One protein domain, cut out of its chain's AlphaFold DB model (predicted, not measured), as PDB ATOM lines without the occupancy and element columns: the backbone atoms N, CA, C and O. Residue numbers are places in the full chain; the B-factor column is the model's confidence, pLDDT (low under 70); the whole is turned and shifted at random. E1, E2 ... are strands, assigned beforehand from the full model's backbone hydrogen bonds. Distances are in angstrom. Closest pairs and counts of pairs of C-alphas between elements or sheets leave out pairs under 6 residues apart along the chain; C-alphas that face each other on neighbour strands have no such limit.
ATOM      1  N   PHE A   2     173.414 173.405 179.553       63.41
ATOM      2  CA  PHE A   2     174.551 172.876 178.791       63.41
ATOM      3  C   PHE A   2     174.098 171.705 177.916       63.41
ATOM      4  O   PHE A   2     173.448 170.788 178.409       63.41
ATOM      5  N   HIS A   3     174.440 171.728 176.627       70.25
ATOM      6  CA  HIS A   3     174.283 170.563 175.758       70.25
ATOM      7  C   HIS A   3     175.499 169.660 175.980       70.25
ATOM      8  O   HIS A   3     176.625 170.064 175.692       70.25
ATOM      9  N   HIS A   4     175.286 168.459 176.518       80.00
ATOM     10  CA  HIS A   4     176.371 167.513 176.752       80.00
ATOM     11  C   HIS A   4     176.770 166.849 175.427       80.00
ATOM     12  O   HIS A   4     176.008 166.060 174.868       80.00
ATOM     13  N   VAL A   5     177.945 167.195 174.900       89.31
ATOM     14  CA  VAL A   5     178.479 166.598 173.669       89.31
ATOM     15  C   VAL A   5     179.304 165.374 174.042       89.31
ATOM     16  O   VAL A   5     180.319 165.489 174.721       89.31
ATOM     17  N   VAL A   6     178.865 164.203 173.586       90.69
ATOM     18  CA  VAL A   6     179.558 162.928 173.799       90.69
ATOM     19  C   VAL A   6     180.304 162.547 172.518       90.69
ATOM     20  O   VAL A   6     179.747 162.634 171.425       90.69
ATOM     21  N   GLN A   7     181.563 162.123 172.650       92.38
ATOM     22  CA  GLN A   7     182.409 161.680 171.541       92.38
ATOM     23  C   GLN A   7     183.002 160.304 171.858       92.38
ATOM     24  O   GLN A   7     183.457 160.058 172.970       92.38
ATOM     25  N   GLY A   8     182.994 159.407 170.873       93.12
ATOM     26  CA  GLY A   8     183.418 158.017 171.023       93.12
ATOM     27  C   GLY A   8     182.850 157.146 169.903       93.12
ATOM     28  O   GLY A   8     182.191 157.652 168.993       93.12
ATOM     29  N   ARG A   9     183.105 155.837 169.966       94.00
ATOM     30  CA  ARG A   9     182.394 154.847 169.150       94.00
ATOM     31  C   ARG A   9     181.269 154.269 169.991       94.00
ATOM     32  O   ARG A   9     181.546 153.774 171.075       94.00
ATOM     33  N   PHE A  10     180.048 154.318 169.476       95.38
ATOM     34  CA  PHE A  10     178.879 153.755 170.135       95.38
ATOM     35  C   PHE A  10     178.039 152.990 169.116       95.38
ATOM     36  O   PHE A  10     177.984 153.380 167.945       95.38
ATOM     37  N   GLU A  11     177.378 151.931 169.562       96.19
ATOM     38  CA  GLU A  11     176.370 151.223 168.778       96.19
ATOM     39  C   GLU A  11     174.989 151.832 169.053       96.19
ATOM     40  O   GLU A  11     174.659 152.167 170.192       96.19
ATOM     41  N   ILE A  12     174.185 152.026 168.005       96.25
ATOM     42  CA  ILE A  12     172.831 152.579 168.132       96.25
ATOM     43  C   ILE A  12     171.890 151.432 168.499       96.25
ATOM     44  O   ILE A  12     171.572 150.604 167.650       96.25
ATOM     45  N   LEU A  13     171.424 151.408 169.748       96.69
ATOM     46  CA  LEU A  13     170.501 150.382 170.240       96.69
ATOM     47  C   LEU A  13     169.056 150.696 169.849       96.69
ATOM     48  O   LEU A  13     168.306 149.814 169.436       96.69
ATOM     49  N   CYS A  14     168.654 151.961 169.973       96.12
ATOM     50  CA  CYS A  14     167.377 152.433 169.457       96.12
ATOM     51  C   CYS A  14     167.431 153.916 169.081       96.12
ATOM     52  O   CYS A  14     168.146 154.715 169.689       96.12
ATOM     53  N   LEU A  15     166.641 154.272 168.072       96.25
ATOM     54  CA  LEU A  15     166.434 155.634 167.602       96.25
ATOM     55  C   LEU A  15     164.934 155.813 167.366       96.25
ATOM     56  O   LEU A  15     164.328 155.030 166.635       96.25
ATOM     57  N   SER A  16     164.324 156.809 167.997       95.62
ATOM     58  CA  SER A  16     162.891 157.083 167.866       95.62
ATOM     59  C   SER A  16     162.628 158.581 167.873       95.62
ATOM     60  O   SER A  16     163.422 159.368 168.381       95.62
ATOM     61  N   GLY A  17     161.520 159.008 167.277       94.88
ATOM     62  CA  GLY A  17     161.196 160.424 167.216       94.88
ATOM     63  C   GLY A  17     160.010 160.729 166.324       94.88
ATOM     64  O   GLY A  17     159.488 159.862 165.623       94.88
ATOM     65  N   SER A  18     159.611 161.992 166.346       92.31
ATOM     66  CA  SER A  18     158.632 162.564 165.430       92.31
ATOM     67  C   SER A  18     159.147 163.901 164.916       92.31
ATOM     68  O   SER A  18     159.984 164.552 165.546       92.31
ATOM     69  N   TYR A  19     158.667 164.303 163.745       87.88
ATOM     70  CA  TYR A  19     159.092 165.532 163.101       87.88
ATOM     71  C   TYR A  19     157.910 166.149 162.358       87.88
ATOM     72  O   TYR A  19     157.343 165.534 161.456       87.88
ATOM     73  N   LEU A  20     157.537 167.357 162.768       85.94
ATOM     74  CA  LEU A  20     156.438 168.137 162.220       85.94
ATOM     75  C   LEU A  20     157.004 169.455 161.694       85.94
ATOM     76  O   LEU A  20     157.627 170.208 162.443       85.94
ATOM     77  N   VAL A  21     156.768 169.738 160.415       76.88
ATOM     78  CA  VAL A  21     157.006 171.059 159.821       76.88
ATOM     79  C   VAL A  21     155.687 171.815 159.878       76.88
ATOM     80  O   VAL A  21     154.698 171.336 159.329       76.88
ATOM     81  N   ALA A  22     155.660 172.960 160.550       69.62
ATOM     82  CA  ALA A  22     154.505 173.842 160.522       69.62
ATOM     83  C   ALA A  22     154.513 174.721 159.259       69.62
ATOM     84  O   ALA A  22     155.553 175.048 158.682       69.62
ATOM     85  N   GLU A  23     153.308 175.061 158.814       67.69
ATOM     86  CA  GLU A  23     153.014 175.582 157.474       67.69
ATOM     87  C   GLU A  23     153.543 177.006 157.225       67.69
ATOM     88  O   GLU A  23     153.741 177.403 156.082       67.69
ATOM     89  N   SER A  24     153.860 177.754 158.287       65.38
ATOM     90  CA  SER A  24     154.397 179.122 158.228       65.38
ATOM     91  C   SER A  24     155.826 179.233 157.675       65.38
ATOM     92  O   SER A  24     156.329 180.343 157.509       65.38
ATOM     93  N   GLY A  25     156.483 178.112 157.354       60.81
ATOM     94  CA  GLY A  25     157.718 178.080 156.561       60.81
ATOM     95  C   GLY A  25     158.976 178.613 157.258       60.81
ATOM     96  O   GLY A  25     160.055 178.609 156.660       60.81
ATOM     97  N   GLY A  26     158.883 179.049 158.516       65.38
ATOM     98  CA  GLY A  26     160.015 179.547 159.283       65.38
ATOM     99  C   GLY A  26     160.987 178.428 159.686       65.38
ATOM    100  O   GLY A  26     160.561 177.334 160.061       65.38
ATOM    101  N   PRO A  27     162.312 178.682 159.739       59.50
ATOM    102  CA  PRO A  27     163.297 177.708 160.232       59.50
ATOM    103  C   PRO A  27     163.063 177.219 161.672       59.50
ATOM    104  O   PRO A  27     163.654 176.223 162.086       59.50
ATOM    105  N   ARG A  28     162.230 177.936 162.440       62.91
ATOM    106  CA  ARG A  28     161.873 177.656 163.839       62.91
ATOM    107  C   ARG A  28     160.522 176.954 163.994       62.91
ATOM    108  O   ARG A  28     160.219 176.491 165.089       62.91
ATOM    109  N   ASP A  29     159.753 176.826 162.917       65.50
ATOM    110  CA  ASP A  29     158.392 176.286 162.924       65.50
ATOM    111  C   ASP A  29     158.444 174.758 162.765       65.50
ATOM    112  O   ASP A  29     157.883 174.160 161.846       65.50
ATOM    113  N   ARG A  30     159.232 174.117 163.633       73.44
ATOM    114  CA  ARG A  30     159.524 172.683 163.610       73.44
ATOM    115  C   ARG A  30     159.300 172.108 165.002       73.44
ATOM    116  O   ARG A  30     160.025 172.443 165.936       73.44
ATOM    117  N   THR A  31     158.313 171.227 165.115       82.25
ATOM    118  CA  THR A  31     157.926 170.560 166.365       82.25
ATOM    119  C   THR A  31     158.296 169.080 166.302       82.25
ATOM    120  O   THR A  31     158.333 168.480 165.228       82.25
ATOM    121  N   GLY A  32     158.564 168.482 167.460       88.94
ATOM    122  CA  GLY A  32     159.018 167.103 167.586       88.94
ATOM    123  C   GLY A  32     160.461 167.039 168.075       88.94
ATOM    124  O   GLY A  32     160.968 167.978 168.688       88.94
ATOM    125  N   GLY A  33     161.113 165.913 167.828       92.31
ATOM    126  CA  GLY A  33     162.453 165.631 168.320       92.31
ATOM    127  C   GLY A  33     162.823 164.169 168.119       92.31
ATOM    128  O   GLY A  33     161.970 163.330 167.824       92.31
ATOM    129  N   ILE A  34     164.110 163.881 168.283       94.44
ATOM    130  CA  ILE A  34     164.672 162.535 168.198       94.44
ATOM    131  C   ILE A  34     165.273 162.190 169.558       94.44
ATOM    132  O   ILE A  34     166.018 162.989 170.127       94.44
ATOM    133  N   SER A  35     164.969 160.997 170.048       95.50
ATOM    134  CA  SER A  35     165.590 160.373 171.210       95.50
ATOM    135  C   SER A  35     166.388 159.152 170.767       95.50
ATOM    136  O   SER A  35     166.032 158.466 169.805       95.50
ATOM    137  N   ILE A  36     167.482 158.887 171.469       97.12
ATOM    138  CA  ILE A  36     168.405 157.795 171.165       97.12
ATOM    139  C   ILE A  36     168.799 157.064 172.447       97.12
ATOM    140  O   ILE A  36     168.920 157.697 173.499       97.12
ATOM    141  N   SER A  37     169.056 155.762 172.332       97.25
ATOM    142  CA  SER A  37     169.878 155.010 173.284       97.25
ATOM    143  C   SER A  37     171.035 154.349 172.543       97.25
ATOM    144  O   SER A  37     170.846 153.773 171.467       97.25
ATOM    145  N   VAL A  38     172.229 154.424 173.122       96.88
ATOM    146  CA  VAL A  38     173.469 153.880 172.558       96.88
ATOM    147  C   VAL A  38     174.257 153.102 173.606       96.88
ATOM    148  O   VAL A  38     174.200 153.442 174.788       96.88
ATOM    149  N   SER A  39     175.019 152.098 173.179       97.50
ATOM    150  CA  SER A  39     176.013 151.412 174.014       97.50
ATOM    151  C   SER A  39     177.432 151.845 173.658       97.50
ATOM    152  O   SER A  39     177.810 151.940 172.488       97.50
ATOM    153  N   SER A  40     178.236 152.075 174.687       95.88
ATOM    154  CA  SER A  40     179.694 152.123 174.609       95.88
ATOM    155  C   SER A  40     180.282 150.716 174.380       95.88
ATOM    156  O   SER A  40     179.627 149.722 174.704       95.88
ATOM    157  N   PRO A  41     181.541 150.584 173.911       95.56
ATOM    158  CA  PRO A  41     182.190 149.281 173.708       95.56
ATOM    159  C   PRO A  41     182.492 148.522 175.011       95.56
ATOM    160  O   PRO A  41     182.815 147.341 174.971       95.56
ATOM    161  N   ASP A  42     182.402 149.201 176.157       95.81
ATOM    162  CA  ASP A  42     182.498 148.634 177.508       95.81
ATOM    163  C   ASP A  42     181.141 148.132 178.054       95.81
ATOM    164  O   ASP A  42     181.077 147.613 179.166       95.81
ATOM    165  N   GLY A  43     180.059 148.268 177.276       95.56
ATOM    166  CA  GLY A  43     178.703 147.853 177.640       95.56
ATOM    167  C   GLY A  43     177.864 148.912 178.364       95.56
ATOM    168  O   GLY A  43     176.680 148.670 178.607       95.56
ATOM    169  N   HIS A  44     178.409 150.091 178.690       96.06
ATOM    170  CA  HIS A  44     177.624 151.156 179.324       96.06
ATOM    171  C   HIS A  44     176.597 151.758 178.353       96.06
ATOM    172  O   HIS A  44     176.928 152.095 177.217       96.06
ATOM    173  N   VAL A  45     175.355 151.938 178.812       97.50
ATOM    174  CA  VAL A  45     174.262 152.510 178.011       97.50
ATOM    175  C   VAL A  45     174.038 153.980 178.364       97.50
ATOM    176  O   VAL A  45     173.909 154.339 179.535       97.50
ATOM    177  N   LEU A  46     173.943 154.822 177.337       95.50
ATOM    178  CA  LEU A  46     173.604 156.242 177.425       95.50
ATOM    179  C   LEU A  46     172.341 156.505 176.600       95.50
ATOM    180  O   LEU A  46     172.177 155.921 175.530       95.50
ATOM    181  N   GLY A  47     171.465 157.406 177.045       95.88
ATOM    182  CA  GLY A  47     170.274 157.757 176.272       95.88
ATOM    183  C   GLY A  47     169.649 159.096 176.648       95.88
ATOM    184  O   GLY A  47     169.926 159.652 177.711       95.88
ATOM    185  N   GLY A  48     168.822 159.627 175.748       95.69
ATOM    186  CA  GLY A  48     168.144 160.913 175.917       95.69
ATOM    187  C   GLY A  48     167.759 161.581 174.596       95.69
ATOM    188  O   GLY A  48     167.878 160.991 173.522       95.69
ATOM    189  N   ALA A  49     167.295 162.829 174.684       94.62
ATOM    190  CA  ALA A  49     166.937 163.645 173.526       94.62
ATOM    191  C   ALA A  49     168.179 164.212 172.811       94.62
ATOM    192  O   ALA A  49     169.113 164.713 173.443       94.62
ATOM    193  N   VAL A  50     168.169 164.191 171.479       93.19
ATOM    194  CA  VAL A  50     169.264 164.667 170.626       93.19
ATOM    195  C   VAL A  50     169.110 166.168 170.361       93.19
ATOM    196  O   VAL A  50     168.453 166.595 169.416       93.19
ATOM    197  N   GLY A  51     169.755 166.991 171.191       89.38
ATOM    198  CA  GLY A  51     169.770 168.458 171.060       89.38
ATOM    199  C   GLY A  51     170.797 169.021 170.062       89.38
ATOM    200  O   GLY A  51     171.248 170.154 170.235       89.38
ATOM    201  N   GLY A  52     171.257 168.241 169.078       88.62
ATOM    202  CA  GLY A  52     172.366 168.634 168.203       88.62
ATOM    203  C   GLY A  52     172.693 167.625 167.099       88.62
ATOM    204  O   GLY A  52     171.835 166.873 166.652       88.62
ATOM    205  N   ARG A  53     173.949 167.620 166.634       90.50
ATOM    206  CA  ARG A  53     174.412 166.695 165.586       90.50
ATOM    207  C   ARG A  53     174.618 165.288 166.149       90.50
ATOM    208  O   ARG A  53     175.379 165.119 167.095       90.50
ATOM    209  N   LEU A  54     174.030 164.296 165.486       91.94
ATOM    210  CA  LEU A  54     174.362 162.880 165.622       91.94
ATOM    211  C   LEU A  54     175.117 162.456 164.354       91.94
ATOM    212  O   LEU A  54     174.601 162.638 163.252       91.94
ATOM    213  N   ILE A  55     176.342 161.947 164.495       94.19
ATOM    214  CA  ILE A  55     177.213 161.590 163.364       94.19
ATOM    215  C   ILE A  55     177.506 160.093 163.438       94.19
ATOM    216  O   ILE A  55     178.104 159.627 164.404       94.19
ATOM    217  N   ALA A  56     177.089 159.344 162.418       94.00
ATOM    218  CA  ALA A  56     177.362 157.915 162.321       94.00
ATOM    219  C   ALA A  56     178.749 157.651 161.709       94.00
ATOM    220  O   ALA A  56     179.167 158.336 160.777       94.00
ATOM    221  N   THR A  57     179.452 156.631 162.211       92.19
ATOM    222  CA  THR A  57     180.763 156.200 161.679       92.19
ATOM    223  C   THR A  57     180.659 155.270 160.462       92.19
ATOM    224  O   THR A  57     181.675 154.933 159.858       92.19
ATOM    225  N   SER A  58     179.448 154.825 160.130       92.56
ATOM    226  CA  SER A  58     179.105 153.901 159.048       92.56
ATOM    227  C   SER A  58     177.705 154.247 158.520       92.56
ATOM    228  O   SER A  58     176.983 154.994 159.186       92.56
ATOM    229  N   PRO A  59     177.281 153.728 157.352       94.94
ATOM    230  CA  PRO A  59     175.910 153.901 156.881       94.94
ATOM    231  C   PRO A  59     174.886 153.403 157.911       94.94
ATOM    232  O   PRO A  59     175.059 152.334 158.493       94.94
ATOM    233  N   VAL A  60     173.814 154.172 158.112       94.44
ATOM    234  CA  VAL A  60     172.682 153.826 158.983       94.44
ATOM    235  C   VAL A  60     171.416 153.823 158.137       94.44
ATOM    236  O   VAL A  60     171.148 154.784 157.417       94.44
ATOM    237  N   GLN A  61     170.640 152.747 158.225       95.06
ATOM    238  CA  GLN A  61     169.315 152.661 157.619       95.06
ATOM    239  C   GLN A  61     168.267 153.134 158.629       95.06
ATOM    240  O   GLN A  61     168.311 152.754 159.796       95.06
ATOM    241  N   VAL A  62     167.323 153.961 158.180       93.62
ATOM    242  CA  VAL A  62     166.220 154.471 159.005       93.62
ATOM    243  C   VAL A  62     164.930 154.346 158.206       93.62
ATOM    244  O   VAL A  62     164.881 154.744 157.044       93.62
ATOM    245  N   VAL A  63     163.884 153.804 158.830       94.38
ATOM    246  CA  VAL A  63     162.528 153.772 158.270       94.38
ATOM    247  C   VAL A  63     161.734 154.915 158.894       94.38
ATOM    248  O   VAL A  63     161.744 155.082 160.112       94.38
ATOM    249  N   VAL A  64     161.058 155.708 158.065       94.00
ATOM    250  CA  VAL A  64     160.270 156.868 158.500       94.00
ATOM    251  C   VAL A  64     158.876 156.780 157.890       94.00
ATOM    252  O   VAL A  64     158.732 156.524 156.697       94.00
ATOM    253  N   CYS A  65     157.856 157.027 158.708       92.69
ATOM    254  CA  CYS A  65     156.466 157.132 158.275       92.69
ATOM    255  C   CYS A  65     156.022 158.598 158.305       92.69
ATOM    256  O   CYS A  65     156.435 159.358 159.179       92.69
ATOM    257  N   SER A  66     155.150 158.983 157.374       90.56
ATOM    258  CA  SER A  66     154.519 160.305 157.336       90.56
ATOM    259  C   SER A  66     153.006 160.155 157.241       90.56
ATOM    260  O   SER A  66     152.510 159.211 156.623       90.56
ATOM    261  N   PHE A  67     152.275 161.090 157.844       86.88
ATOM    262  CA  PHE A  67     150.819 161.133 157.829       86.88
ATOM    263  C   PHE A  67     150.372 162.449 157.200       86.88
ATOM    264  O   PHE A  67     150.664 163.523 157.724       86.88
ATOM    265  N   VAL A  68     149.654 162.370 156.080       83.19
ATOM    266  CA  VAL A  68     149.049 163.545 155.443       83.19
ATOM    267  C   VAL A  68     147.667 163.759 156.050       83.19
ATOM    268  O   VAL A  68     146.790 162.904 155.925       83.19
ATOM    269  N   TYR A  69     147.470 164.903 156.701       73.75
ATOM    270  CA  TYR A  69     146.172 165.338 157.206       73.75
ATOM    271  C   TYR A  69     145.674 166.526 156.381       73.75
ATOM    272  O   TYR A  69     146.406 167.487 156.168       73.75
ATOM    273  N   GLY A  70     144.429 166.460 155.918       74.25
ATOM    274  CA  GLY A  70     143.805 167.518 155.133       74.25
ATOM    275  C   GLY A  70     142.290 167.326 155.042       74.25
ATOM    276  O   GLY A  70     141.798 166.207 155.234       74.25
TER     277      GLY A  70
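Overview. This is residues 2 to 70 of the 132 residues of the protein "AT-hook motif nuclear-localized protein" of Solanum tuberosum (UniProt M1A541). With little regular structure, this is a narrow, twisted sheet made by a long hairpin, E1 and E2, with short E3 beside E2. The unnamed stretch of residues 50 to 70 swings round to E1's side and runs out along it, while residues 23 to 28 stick out. The printed part has 69 residues, 26 of them in E1, E2 and E3, an all-strand antiparallel meander in that order, each strand neighbouring the one before. It is loose, radius of gyration of the C-alphas 14.7 A, spanning 48 by 29 by 18 A.

Along the chain. E1, residues 11 to 21, begins at C-alpha (176.370, 151.223, 168.778), measures 29.1 A and bends by 61 degrees at residue 14. E2, residues 30 to 39, measures 28.9 A. E3, residues 45 to 49, ends at C-alpha (166.937, 163.645, 173.526).

Arrangement. Hairpin E1 and E2 has N 20 and O 31 at 2.8 A, within hydrogen-bond range. Hairpin E2 and E3 has N 38 and O 46 at 2.8 A, also within range. The sheet is twisted, its C-alphas up to 4.3 A off the best plane.

Size, cuts and confidence. The farthest C-alphas, Asp 42 and Gly 70, are 48.5 A apart. The printed part has no cut. pLDDT is under 70 at residues 2 and 22 to 29.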